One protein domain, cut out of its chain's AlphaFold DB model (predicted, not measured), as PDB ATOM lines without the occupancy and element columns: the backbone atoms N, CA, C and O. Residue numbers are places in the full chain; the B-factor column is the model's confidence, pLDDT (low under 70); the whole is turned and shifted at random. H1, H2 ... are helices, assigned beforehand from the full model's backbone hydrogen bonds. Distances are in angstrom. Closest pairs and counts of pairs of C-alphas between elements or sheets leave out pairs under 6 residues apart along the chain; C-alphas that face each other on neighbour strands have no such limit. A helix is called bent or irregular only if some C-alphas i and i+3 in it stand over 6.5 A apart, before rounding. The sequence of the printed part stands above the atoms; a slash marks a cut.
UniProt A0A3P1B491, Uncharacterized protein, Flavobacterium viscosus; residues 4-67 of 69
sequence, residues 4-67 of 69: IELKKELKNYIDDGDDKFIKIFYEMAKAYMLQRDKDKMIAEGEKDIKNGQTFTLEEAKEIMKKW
ATOM      1  N   ILE A   4     -64.661 -19.677  38.882       95.75
ATOM      2  CA  ILE A   4     -65.188 -20.977  38.446       95.75
ATOM      3  C   ILE A   4     -65.589 -20.923  36.970       95.75
ATOM      4  O   ILE A   4     -65.288 -21.851  36.222       95.75
ATOM      5  N   GLU A   5     -66.240 -19.840  36.550       96.62
ATOM      6  CA  GLU A   5     -66.627 -19.622  35.154       96.62
ATOM      7  C   GLU A   5     -65.395 -19.467  34.256       96.62
ATOM      8  O   GLU A   5     -65.298 -20.162  33.251       96.62
ATOM      9  N   LEU A   6     -64.396 -18.689  34.685       96.06
ATOM     10  CA  LEU A   6     -63.136 -18.529  33.949       96.06
ATOM     11  C   LEU A   6     -62.390 -19.858  33.771       96.06
ATOM     12  O   LEU A   6     -61.874 -20.144  32.697       96.06
ATOM     13  N   LYS A   7     -62.348 -20.708  34.806       94.94
ATOM     14  CA  LYS A   7     -61.726 -22.040  34.702       94.94
ATOM     15  C   LYS A   7     -62.433 -22.933  33.683       94.94
ATOM     16  O   LYS A   7     -61.766 -23.688  32.982       94.94
ATOM     17  N   LYS A   8     -63.766 -22.870  33.624       96.75
ATOM     18  CA  LYS A   8     -64.554 -23.630  32.645       96.75
ATOM     19  C   LYS A   8     -64.304 -23.124  31.227       96.75
ATOM     20  O   LYS A   8     -64.058 -23.930  30.343       96.75
ATOM     21  N   GLU A   9     -64.314 -21.811  31.032       95.94
ATOM     22  CA  GLU A   9     -64.079 -21.203  29.722       95.94
ATOM     23  C   GLU A   9     -62.663 -21.489  29.201       95.94
ATOM     24  O   GLU A   9     -62.503 -21.918  28.063       95.94
ATOM     25  N   LEU A  10     -61.642 -21.378  30.058       95.31
ATOM     26  CA  LEU A  10     -60.269 -21.749  29.704       95.31
ATOM     27  C   LEU A  10     -60.147 -23.219  29.306       95.31
ATOM     28  O   LEU A  10     -59.418 -23.534  28.372       95.31
ATOM     29  N   LYS A  11     -60.856 -24.119  30.001       96.00
ATOM     30  CA  LYS A  11     -60.881 -25.531  29.622       96.00
ATOM     31  C   LYS A  11     -61.465 -25.709  28.221       96.00
ATOM     32  O   LYS A  11     -60.862 -26.410  27.422       96.00
ATOM     33  N   ASN A  12     -62.570 -25.037  27.908       96.81
ATOM     34  CA  ASN A  12     -63.169 -25.119  26.576       96.81
ATOM     35  C   ASN A  12     -62.202 -24.616  25.491       96.81
ATOM     36  O   ASN A  12     -62.042 -25.276  24.474       96.81
ATOM     37  N   TYR A  13     -61.479 -23.514  25.724       95.44
ATOM     38  CA  TYR A  13     -60.459 -23.053  24.771       95.44
ATOM     39  C   TYR A  13     -59.319 -24.055  24.564       95.44
ATOM     40  O   TYR A  13     -58.764 -24.126  23.474       95.44
ATOM     41  N   ILE A  14     -58.950 -24.807  25.603       95.69
ATOM     42  CA  ILE A  14     -57.944 -25.869  25.498       95.69
ATOM     43  C   ILE A  14     -58.502 -27.066  24.719       95.69
ATOM     44  O   ILE A  14     -57.785 -27.641  23.909       95.69
ATOM     45  N   ASP A  15     -59.759 -27.437  24.956       96.12
ATOM     46  CA  ASP A  15     -60.388 -28.583  24.296       96.12
ATOM     47  C   ASP A  15     -60.649 -28.302  22.796       96.12
ATOM     48  O   ASP A  15     -60.483 -29.199  21.970       96.12
ATOM     49  N   ASP A  16     -60.989 -27.058  22.435       96.62
ATOM     50  CA  ASP A  16     -61.310 -26.642  21.055       96.62
ATOM     51  C   ASP A  16     -60.106 -26.078  20.271       96.62
ATOM     52  O   ASP A  16     -60.176 -25.875  19.056       96.62
ATOM     53  N   GLY A  17     -59.014 -25.750  20.963       94.06
ATOM     54  CA  GLY A  17     -57.863 -25.055  20.393       94.06
ATOM     55  C   GLY A  17     -57.020 -25.923  19.459       94.06
ATOM     56  O   GLY A  17     -56.810 -27.109  19.700       94.06
ATOM     57  N   ASP A  18     -56.467 -25.314  18.408       96.81
ATOM     58  CA  ASP A  18     -55.528 -25.997  17.515       96.81
ATOM     59  C   ASP A  18     -54.140 -26.193  18.158       96.81
ATOM     60  O   ASP A  18     -53.771 -25.546  19.141       96.81
ATOM     61  N   ASP A  19     -53.317 -27.065  17.568       97.38
ATOM     62  CA  ASP A  19     -51.967 -27.368  18.068       97.38
ATOM     63  C   ASP A  19     -51.111 -26.117  18.319       97.38
ATOM     64  O   ASP A  19     -50.259 -26.093  19.216       97.38
ATOM     65  N   LYS A  20     -51.295 -25.071  17.503       97.25
ATOM     66  CA  LYS A  20     -50.543 -23.824  17.624       97.25
ATOM     67  C   LYS A  20     -50.994 -23.046  18.856       97.25
ATOM     68  O   LYS A  20     -50.140 -22.594  19.622       97.25
ATOM     69  N   PHE A  21     -52.300 -22.904  19.051       96.56
ATOM     70  CA  PHE A  21     -52.883 -22.273  20.223       96.56
ATOM     71  C   PHE A  21     -52.430 -22.978  21.500       96.56
ATOM     72  O   PHE A  21     -51.909 -22.317  22.398       96.56
ATOM     73  N   ILE A  22     -52.528 -24.310  21.552       97.31
ATOM     74  CA  ILE A  22     -52.167 -25.086  22.746       97.31
ATOM     75  C   ILE A  22     -50.699 -24.890  23.121       97.31
ATOM     76  O   ILE A  22     -50.387 -24.657  24.290       97.31
ATOM     77  N   LYS A  23     -49.787 -24.900  22.141       97.69
ATOM     78  CA  LYS A  23     -48.356 -24.651  22.389       97.69
ATOM     79  C   LYS A  23     -48.099 -23.257  22.951       97.69
ATOM     80  O   LYS A  23     -47.359 -23.117  23.920       97.69
ATOM     81  N   ILE A  24     -48.716 -22.228  22.369       97.31
ATOM     82  CA  ILE A  24     -48.547 -20.847  22.839       97.31
ATOM     83  C   ILE A  24     -49.135 -20.690  24.245       97.31
ATOM     84  O   ILE A  24     -48.489 -20.120  25.124       97.31
ATOM     85  N   PHE A  25     -50.331 -21.232  24.480       96.06
ATOM     86  CA  PHE A  25     -50.993 -21.193  25.780       96.06
ATOM     87  C   PHE A  25     -50.153 -21.867  26.870       96.06
ATOM     88  O   PHE A  25     -49.969 -21.302  27.950       96.06
ATOM     89  N   TYR A  26     -49.583 -23.033  26.568       96.75
ATOM     90  CA  TYR A  26     -48.692 -23.746  27.475       96.75
ATOM     91  C   TYR A  26     -47.454 -22.922  27.850       96.75
ATOM     92  O   TYR A  26     -47.152 -22.784  29.036       96.75
ATOM     93  N   GLU A  27     -46.762 -22.328  26.873       98.06
ATOM     94  CA  GLU A  27     -45.567 -21.519  27.150       98.06
ATOM     95  C   GLU A  27     -45.896 -20.272  27.984       98.06
ATOM     96  O   GLU A  27     -45.163 -19.947  28.919       98.06
ATOM     97  N   MET A  28     -47.035 -19.618  27.728       96.44
ATOM     98  CA  MET A  28     -47.493 -18.491  28.549       96.44
ATOM     99  C   MET A  28     -47.775 -18.914  29.995       96.44
ATOM    100  O   MET A  28     -47.298 -18.273  30.935       96.44
ATOM    101  N   ALA A  29     -48.519 -20.007  30.190       96.00
ATOM    102  CA  ALA A  29     -48.833 -20.519  31.520       96.00
ATOM    103  C   ALA A  29     -47.558 -20.916  32.282       96.00
ATOM    104  O   ALA A  29     -47.391 -20.570  33.453       96.00
ATOM    105  N   LYS A  30     -46.620 -21.584  31.605       96.69
ATOM    106  CA  LYS A  30     -45.322 -21.974  32.161       96.69
ATOM    107  C   LYS A  30     -44.490 -20.760  32.576       96.69
ATOM    108  O   LYS A  30     -43.943 -20.753  33.679       96.69
ATOM    109  N   ALA A  31     -44.418 -19.731  31.731       97.50
ATOM    110  CA  ALA A  31     -43.695 -18.499  32.036       97.50
ATOM    111  C   ALA A  31     -44.279 -17.786  33.266       97.50
ATOM    112  O   ALA A  31     -43.525 -17.384  34.152       97.50
ATOM    113  N   TYR A  32     -45.609 -17.698  33.363       96.75
ATOM    114  CA  TYR A  32     -46.279 -17.119  34.529       96.75
ATOM    115  C   TYR A  32     -45.966 -17.886  35.819       96.75
ATOM    116  O   TYR A  32     -45.620 -17.280  36.831       96.75
ATOM    117  N   MET A  33     -46.047 -19.219  35.786       95.75
ATOM    118  CA  MET A  33     -45.762 -20.054  36.956       95.75
ATOM    119  C   MET A  33     -44.314 -19.891  37.424       95.75
ATOM    120  O   MET A  33     -44.075 -19.704  38.615       95.75
ATOM    121  N   LEU A  34     -43.362 -19.875  36.487       95.81
ATOM    122  CA  LEU A  34     -41.954 -19.648  36.802       95.81
ATOM    123  C   LEU A  34     -41.719 -18.258  37.406       95.81
ATOM    124  O   LEU A  34     -40.956 -18.129  38.361       95.81
ATOM    125  N   GLN A  35     -42.354 -17.220  36.855       95.31
ATOM    126  CA  GLN A  35     -42.226 -15.863  37.385       95.31
ATOM    127  C   GLN A  35     -42.786 -15.773  38.806       95.31
ATOM    128  O   GLN A  35     -42.107 -15.266  39.691       95.31
ATOM    129  N   ARG A  36     -43.970 -16.342  39.048       95.62
ATOM    130  CA  ARG A  36     -44.590 -16.378  40.377       95.62
ATOM    131  C   ARG A  36     -43.680 -17.035  41.415       95.62
ATOM    132  O   ARG A  36     -43.586 -16.558  42.543       95.62
ATOM    133  N   ASP A  37     -43.023 -18.133  41.050       95.19
ATOM    134  CA  ASP A  37     -42.131 -18.838  41.968       95.19
ATOM    135  C   ASP A  37     -40.867 -18.006  42.267       95.19
ATOM    136  O   ASP A  37     -40.443 -17.934  43.420       95.19
ATOM    137  N   LYS A  38     -40.323 -17.283  41.275       94.75
ATOM    138  CA  LYS A  38     -39.230 -16.315  41.492       94.75
ATOM    139  C   LYS A  38     -39.653 -15.158  42.394       94.75
ATOM    140  O   LYS A  38     -38.918 -14.815  43.314       94.75
ATOM    141  N   ASP A  39     -40.829 -14.586  42.159       94.94
ATOM    142  CA  ASP A  39     -41.353 -13.482  42.967       94.94
ATOM    143  C   ASP A  39     -41.528 -13.909  44.429       94.94
ATOM    144  O   ASP A  39     -41.217 -13.151  45.347       94.94
ATOM    145  N   LYS A  40     -41.946 -15.160  44.656       94.88
ATOM    146  CA  LYS A  40     -42.010 -15.745  45.996       94.88
ATOM    147  C   LYS A  40     -40.625 -15.832  46.648       94.88
ATOM    148  O   LYS A  40     -40.488 -15.411  47.791       94.88
ATOM    149  N   MET A  41     -39.613 -16.325  45.930       93.12
ATOM    150  CA  MET A  41     -38.235 -16.391  46.441       93.12
ATOM    151  C   MET A  41     -37.681 -15.001  46.781       93.12
ATOM    152  O   MET A  41     -37.002 -14.836  47.792       93.12
ATOM    153  N   ILE A  42     -37.991 -13.990  45.963       94.12
ATOM    154  CA  ILE A  42     -37.602 -12.598  46.223       94.12
ATOM    155  C   ILE A  42     -38.279 -12.090  47.497       94.12
ATOM    156  O   ILE A  42     -37.600 -11.571  48.378       94.12
ATOM    157  N   ALA A  43     -39.593 -12.282  47.632       94.38
ATOM    158  CA  ALA A  43     -40.339 -11.844  48.809       94.38
ATOM    159  C   ALA A  43     -39.855 -12.521  50.106       94.38
ATOM    160  O   ALA A  43     -39.799 -11.877  51.156       94.38
ATOM    161  N   GLU A  44     -39.487 -13.803  50.041       92.88
ATOM    162  CA  GLU A  44     -38.856 -14.523  51.152       92.88
ATOM    163  C   GLU A  44     -37.499 -13.897  51.511       92.88
ATOM    164  O   GLU A  44     -37.293 -13.524  52.664       92.88
ATOM    165  N   GLY A  45     -36.630 -13.653  50.525       92.12
ATOM    166  CA  GLY A  45     -35.342 -12.992  50.753       92.12
ATOM    167  C   GLY A  45     -35.471 -11.572  51.319       92.12
ATOM    168  O   GLY A  45     -34.748 -11.197  52.240       92.12
ATOM    169  N   GLU A  46     -36.426 -10.779  50.830       94.06
ATOM    170  CA  GLU A  46     -36.707  -9.444  51.371       94.06
ATOM    171  C   GLU A  46     -37.150  -9.493  52.836       94.06
ATOM    172  O   GLU A  46     -36.800  -8.612  53.628       94.06
ATOM    173  N   LYS A  47     -37.936 -10.507  53.205       94.81
ATOM    174  CA  LYS A  47     -38.365 -10.721  54.586       94.81
ATOM    175  C   LYS A  47     -37.181 -11.103  55.475       94.81
ATOM    176  O   LYS A  47     -37.051 -10.536  56.558       94.81
ATOM    177  N   ASP A  48     -36.312 -11.993  55.010       93.62
ATOM    178  CA  ASP A  48     -35.126 -12.422  55.754       93.62
ATOM    179  C   ASP A  48     -34.170 -11.247  55.996       93.62
ATOM    180  O   ASP A  48     -33.719 -11.038  57.124       93.62
ATOM    181  N   ILE A  49     -33.956 -10.395  54.986       90.88
ATOM    182  CA  ILE A  49     -33.172  -9.157  55.124       90.88
ATOM    183  C   ILE A  49     -33.786  -8.236  56.182       90.88
ATOM    184  O   ILE A  49     -33.078  -7.765  57.073       90.88
ATOM    185  N   LYS A  50     -35.101  -7.994  56.122       93.44
ATOM    186  CA  LYS A  50     -35.799  -7.141  57.104       93.44
ATOM    187  C   LYS A  50     -35.687  -7.680  58.531       93.44
ATOM    188  O   LYS A  50     -35.615  -6.890  59.467       93.44
ATOM    189  N   ASN A  51     -35.648  -9.000  58.695       95.44
ATOM    190  CA  ASN A  51     -35.514  -9.658  59.993       95.44
ATOM    191  C   ASN A  51     -34.056  -9.801  60.463       95.44
ATOM    192  O   ASN A  51     -33.824 -10.364  61.532       95.44
ATOM    193  N   GLY A  52     -33.073  -9.345  59.678       90.25
ATOM    194  CA  GLY A  52     -31.652  -9.548  59.975       90.25
ATOM    195  C   GLY A  52     -31.206 -11.011  59.871       90.25
ATOM    196  O   GLY A  52     -30.156 -11.370  60.396       90.25
ATOM    197  N   GLN A  53     -31.984 -11.863  59.198       92.38
ATOM    198  CA  GLN A  53     -31.681 -13.273  58.934       92.38
ATOM    199  C   GLN A  53     -30.732 -13.386  57.731       92.38
ATOM    200  O   GLN A  53     -31.001 -14.069  56.747       92.38
ATOM    201  N   THR A  54     -29.623 -12.655  57.800       90.19
ATOM    202  CA  THR A  54     -28.623 -12.528  56.738       90.19
ATOM    203  C   THR A  54     -27.286 -13.069  57.204       90.19
ATOM    204  O   THR A  54     -26.922 -12.887  58.363       90.19
ATOM    205  N   PHE A  55     -26.512 -13.645  56.289       90.19
ATOM    206  CA  PHE A  55     -25.125 -13.996  56.571       90.19
ATOM    207  C   PHE A  55     -24.233 -12.756  56.547       90.19
ATOM    208  O   PHE A  55     -24.340 -11.900  55.664       90.19
ATOM    209  N   THR A  56     -23.301 -12.686  57.487       92.00
ATOM    210  CA  THR A  56     -22.158 -11.779  57.418       92.00
ATOM    211  C   THR A  56     -21.234 -12.161  56.260       92.00
ATOM    212  O   THR A  56     -21.264 -13.272  55.725       92.00
ATOM    213  N   LEU A  57     -20.344 -11.240  55.884       91.38
ATOM    214  CA  LEU A  57     -19.346 -11.495  54.843       91.38
ATOM    215  C   LEU A  57     -18.420 -12.678  55.185       91.38
ATOM    216  O   LEU A  57     -17.949 -13.369  54.284       91.38
ATOM    217  N   GLU A  58     -18.131 -12.897  56.466       94.81
ATOM    218  CA  GLU A  58     -17.289 -14.007  56.917       94.81
ATOM    219  C   GLU A  58     -18.015 -15.351  56.783       94.81
ATOM    220  O   GLU A  58     -17.479 -16.279  56.179       94.81
ATOM    221  N   GLU A  59     -19.272 -15.423  57.221       93.31
ATOM    222  CA  GLU A  59     -20.109 -16.619  57.062       93.31
ATOM    223  C   GLU A  59     -20.323 -16.970  55.585       93.31
ATOM    224  O   GLU A  59     -20.203 -18.134  55.199       93.31
ATOM    225  N   ALA A  60     -20.555 -15.968  54.732       91.56
ATOM    226  CA  ALA A  60     -20.692 -16.171  53.293       91.56
ATOM    227  C   ALA A  60     -19.423 -16.784  52.670       91.56
ATOM    228  O   ALA A  60     -19.514 -17.702  51.853       91.56
ATOM    229  N   LYS A  61     -18.229 -16.332  53.086       91.81
ATOM    230  CA  LYS A  61     -16.949 -16.901  52.628       91.81
ATOM    231  C   LYS A  61     -16.793 -18.363  53.043       91.81
ATOM    232  O   LYS A  61     -16.305 -19.161  52.246       91.81
ATOM    233  N   GLU A  62     -17.210 -18.725  54.252       94.06
ATOM    234  CA  GLU A  62     -17.152 -20.113  54.722       94.06
ATOM    235  C   GLU A  62     -18.141 -21.025  53.989       94.06
ATOM    236  O   GLU A  62     -17.796 -22.163  53.663       94.06
ATOM    237  N   ILE A  63     -19.338 -20.530  53.660       91.94
ATOM    238  CA  ILE A  63     -20.300 -21.256  52.815       91.94
ATOM    239  C   ILE A  63     -19.696 -21.505  51.430       91.94
ATOM    240  O   ILE A  63     -19.693 -22.641  50.959       91.94
ATOM    241  N   MET A  64     -19.122 -20.473  50.803       90.69
ATOM    242  CA  MET A  64     -18.502 -20.596  49.480       90.69
ATOM    243  C   MET A  64     -17.350 -21.604  49.456       90.69
ATOM    244  O   MET A  64     -17.251 -22.380  48.514       90.69
ATOM    245  N   LYS A  65     -16.500 -21.638  50.491       92.00
ATOM    246  CA  LYS A  65     -15.399 -22.616  50.589       92.00
ATOM    247  C   LYS A  65     -15.883 -24.066  50.659       92.00
ATOM    248  O   LYS A  65     -15.158 -24.964  50.244       92.00
ATOM    249  N   LYS A  66     -17.070 -24.297  51.226       91.88
ATOM    250  CA  LYS A  66     -17.679 -25.629  51.384       91.88
ATOM    251  C   LYS A  66     -18.528 -26.041  50.185       91.88
ATOM    252  O   LYS A  66     -18.942 -27.198  50.107       91.88
ATOM    253  N   TRP A  67     -18.805 -25.117  49.270       90.38
ATOM    254  CA  TRP A  67     -19.574 -25.403  48.072       90.38
ATOM    255  C   TRP A  67     -18.683 -26.142  47.069       90.38
ATOM    256  O   TRP A  67     -17.823 -25.546  46.427       90.38
TER     257      TRP A  67
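This is residues 4 to 67 of the 69 residues of an uncharacterized protein of Flavobacterium viscosus (UniProt A0A3P1B491). Picture an open zigzag of three helices: the long straight helix H2 makes most of the length, H1 joins its first end in an open V, and H3 hangs beyond its other end after a short link. There is no packed core, and the stretch of H2 from residue 27 to 44 stands free. The printed part has 64 residues with three named helices, in the order H1, H2, H3, and no named strand, and the class is all helix. The whole is extended, with a radius of gyration of the C-alphas of 20.6 A and spans of 58 by 26 by 12 A.

Start at the first printed residue, where H1, residues 4 to 16, leads by a tight link of 2 residues into H2, residues 19 to 50. Look at Ile 14 and Ile 22: their C-alphas, the closest of the two helices, are 6.4 A apart. H1 and H2 are close but not clearly touching, with 1 pair of C-alphas within 8 A. They run opposite ways at a steep tilt of 41 degrees, and their centres are 21.2 A apart. Go on past Lys 50, and a short link of 6 residues brings you to H3, residues 57 to 66. H3 is apart from H2, and it is apart from H1 as well. Check the backbone O and N atoms within H1, H2 and H3, and you will find every O i to N i+4 pair within hydrogen-bond range.

Find C-alpha 4 at (-65.188, -20.977, 38.446); from there H1 runs 18.7 A to C-alpha 16. H2 begins at C-alpha 19, at (-51.967, -27.368, 18.068), and its 32 residues run 46.8 A to C-alpha 50, at (-35.799, -7.141, 57.104). H3 goes from C-alpha 57 to C-alpha 66, at (-17.679, -25.629, 51.384), a length of 14.6 A. None of the three helices is bent.

Look for the two C-alphas farthest apart, those of Asp 16 and Glu 58, at 58.2 A. The first and last printed C-alphas, those of Ile 4 and Trp 67, are 46.8 A apart. Residues 4 to 12, which belong to H1, stand free, and so do residues 56 to 62, of which 57 to 62 belong to H3. The printed part has no cut, and neither link is long. In the B-factor column the mean pLDDT of the printed part is 94.6, and no printed residue is under 70.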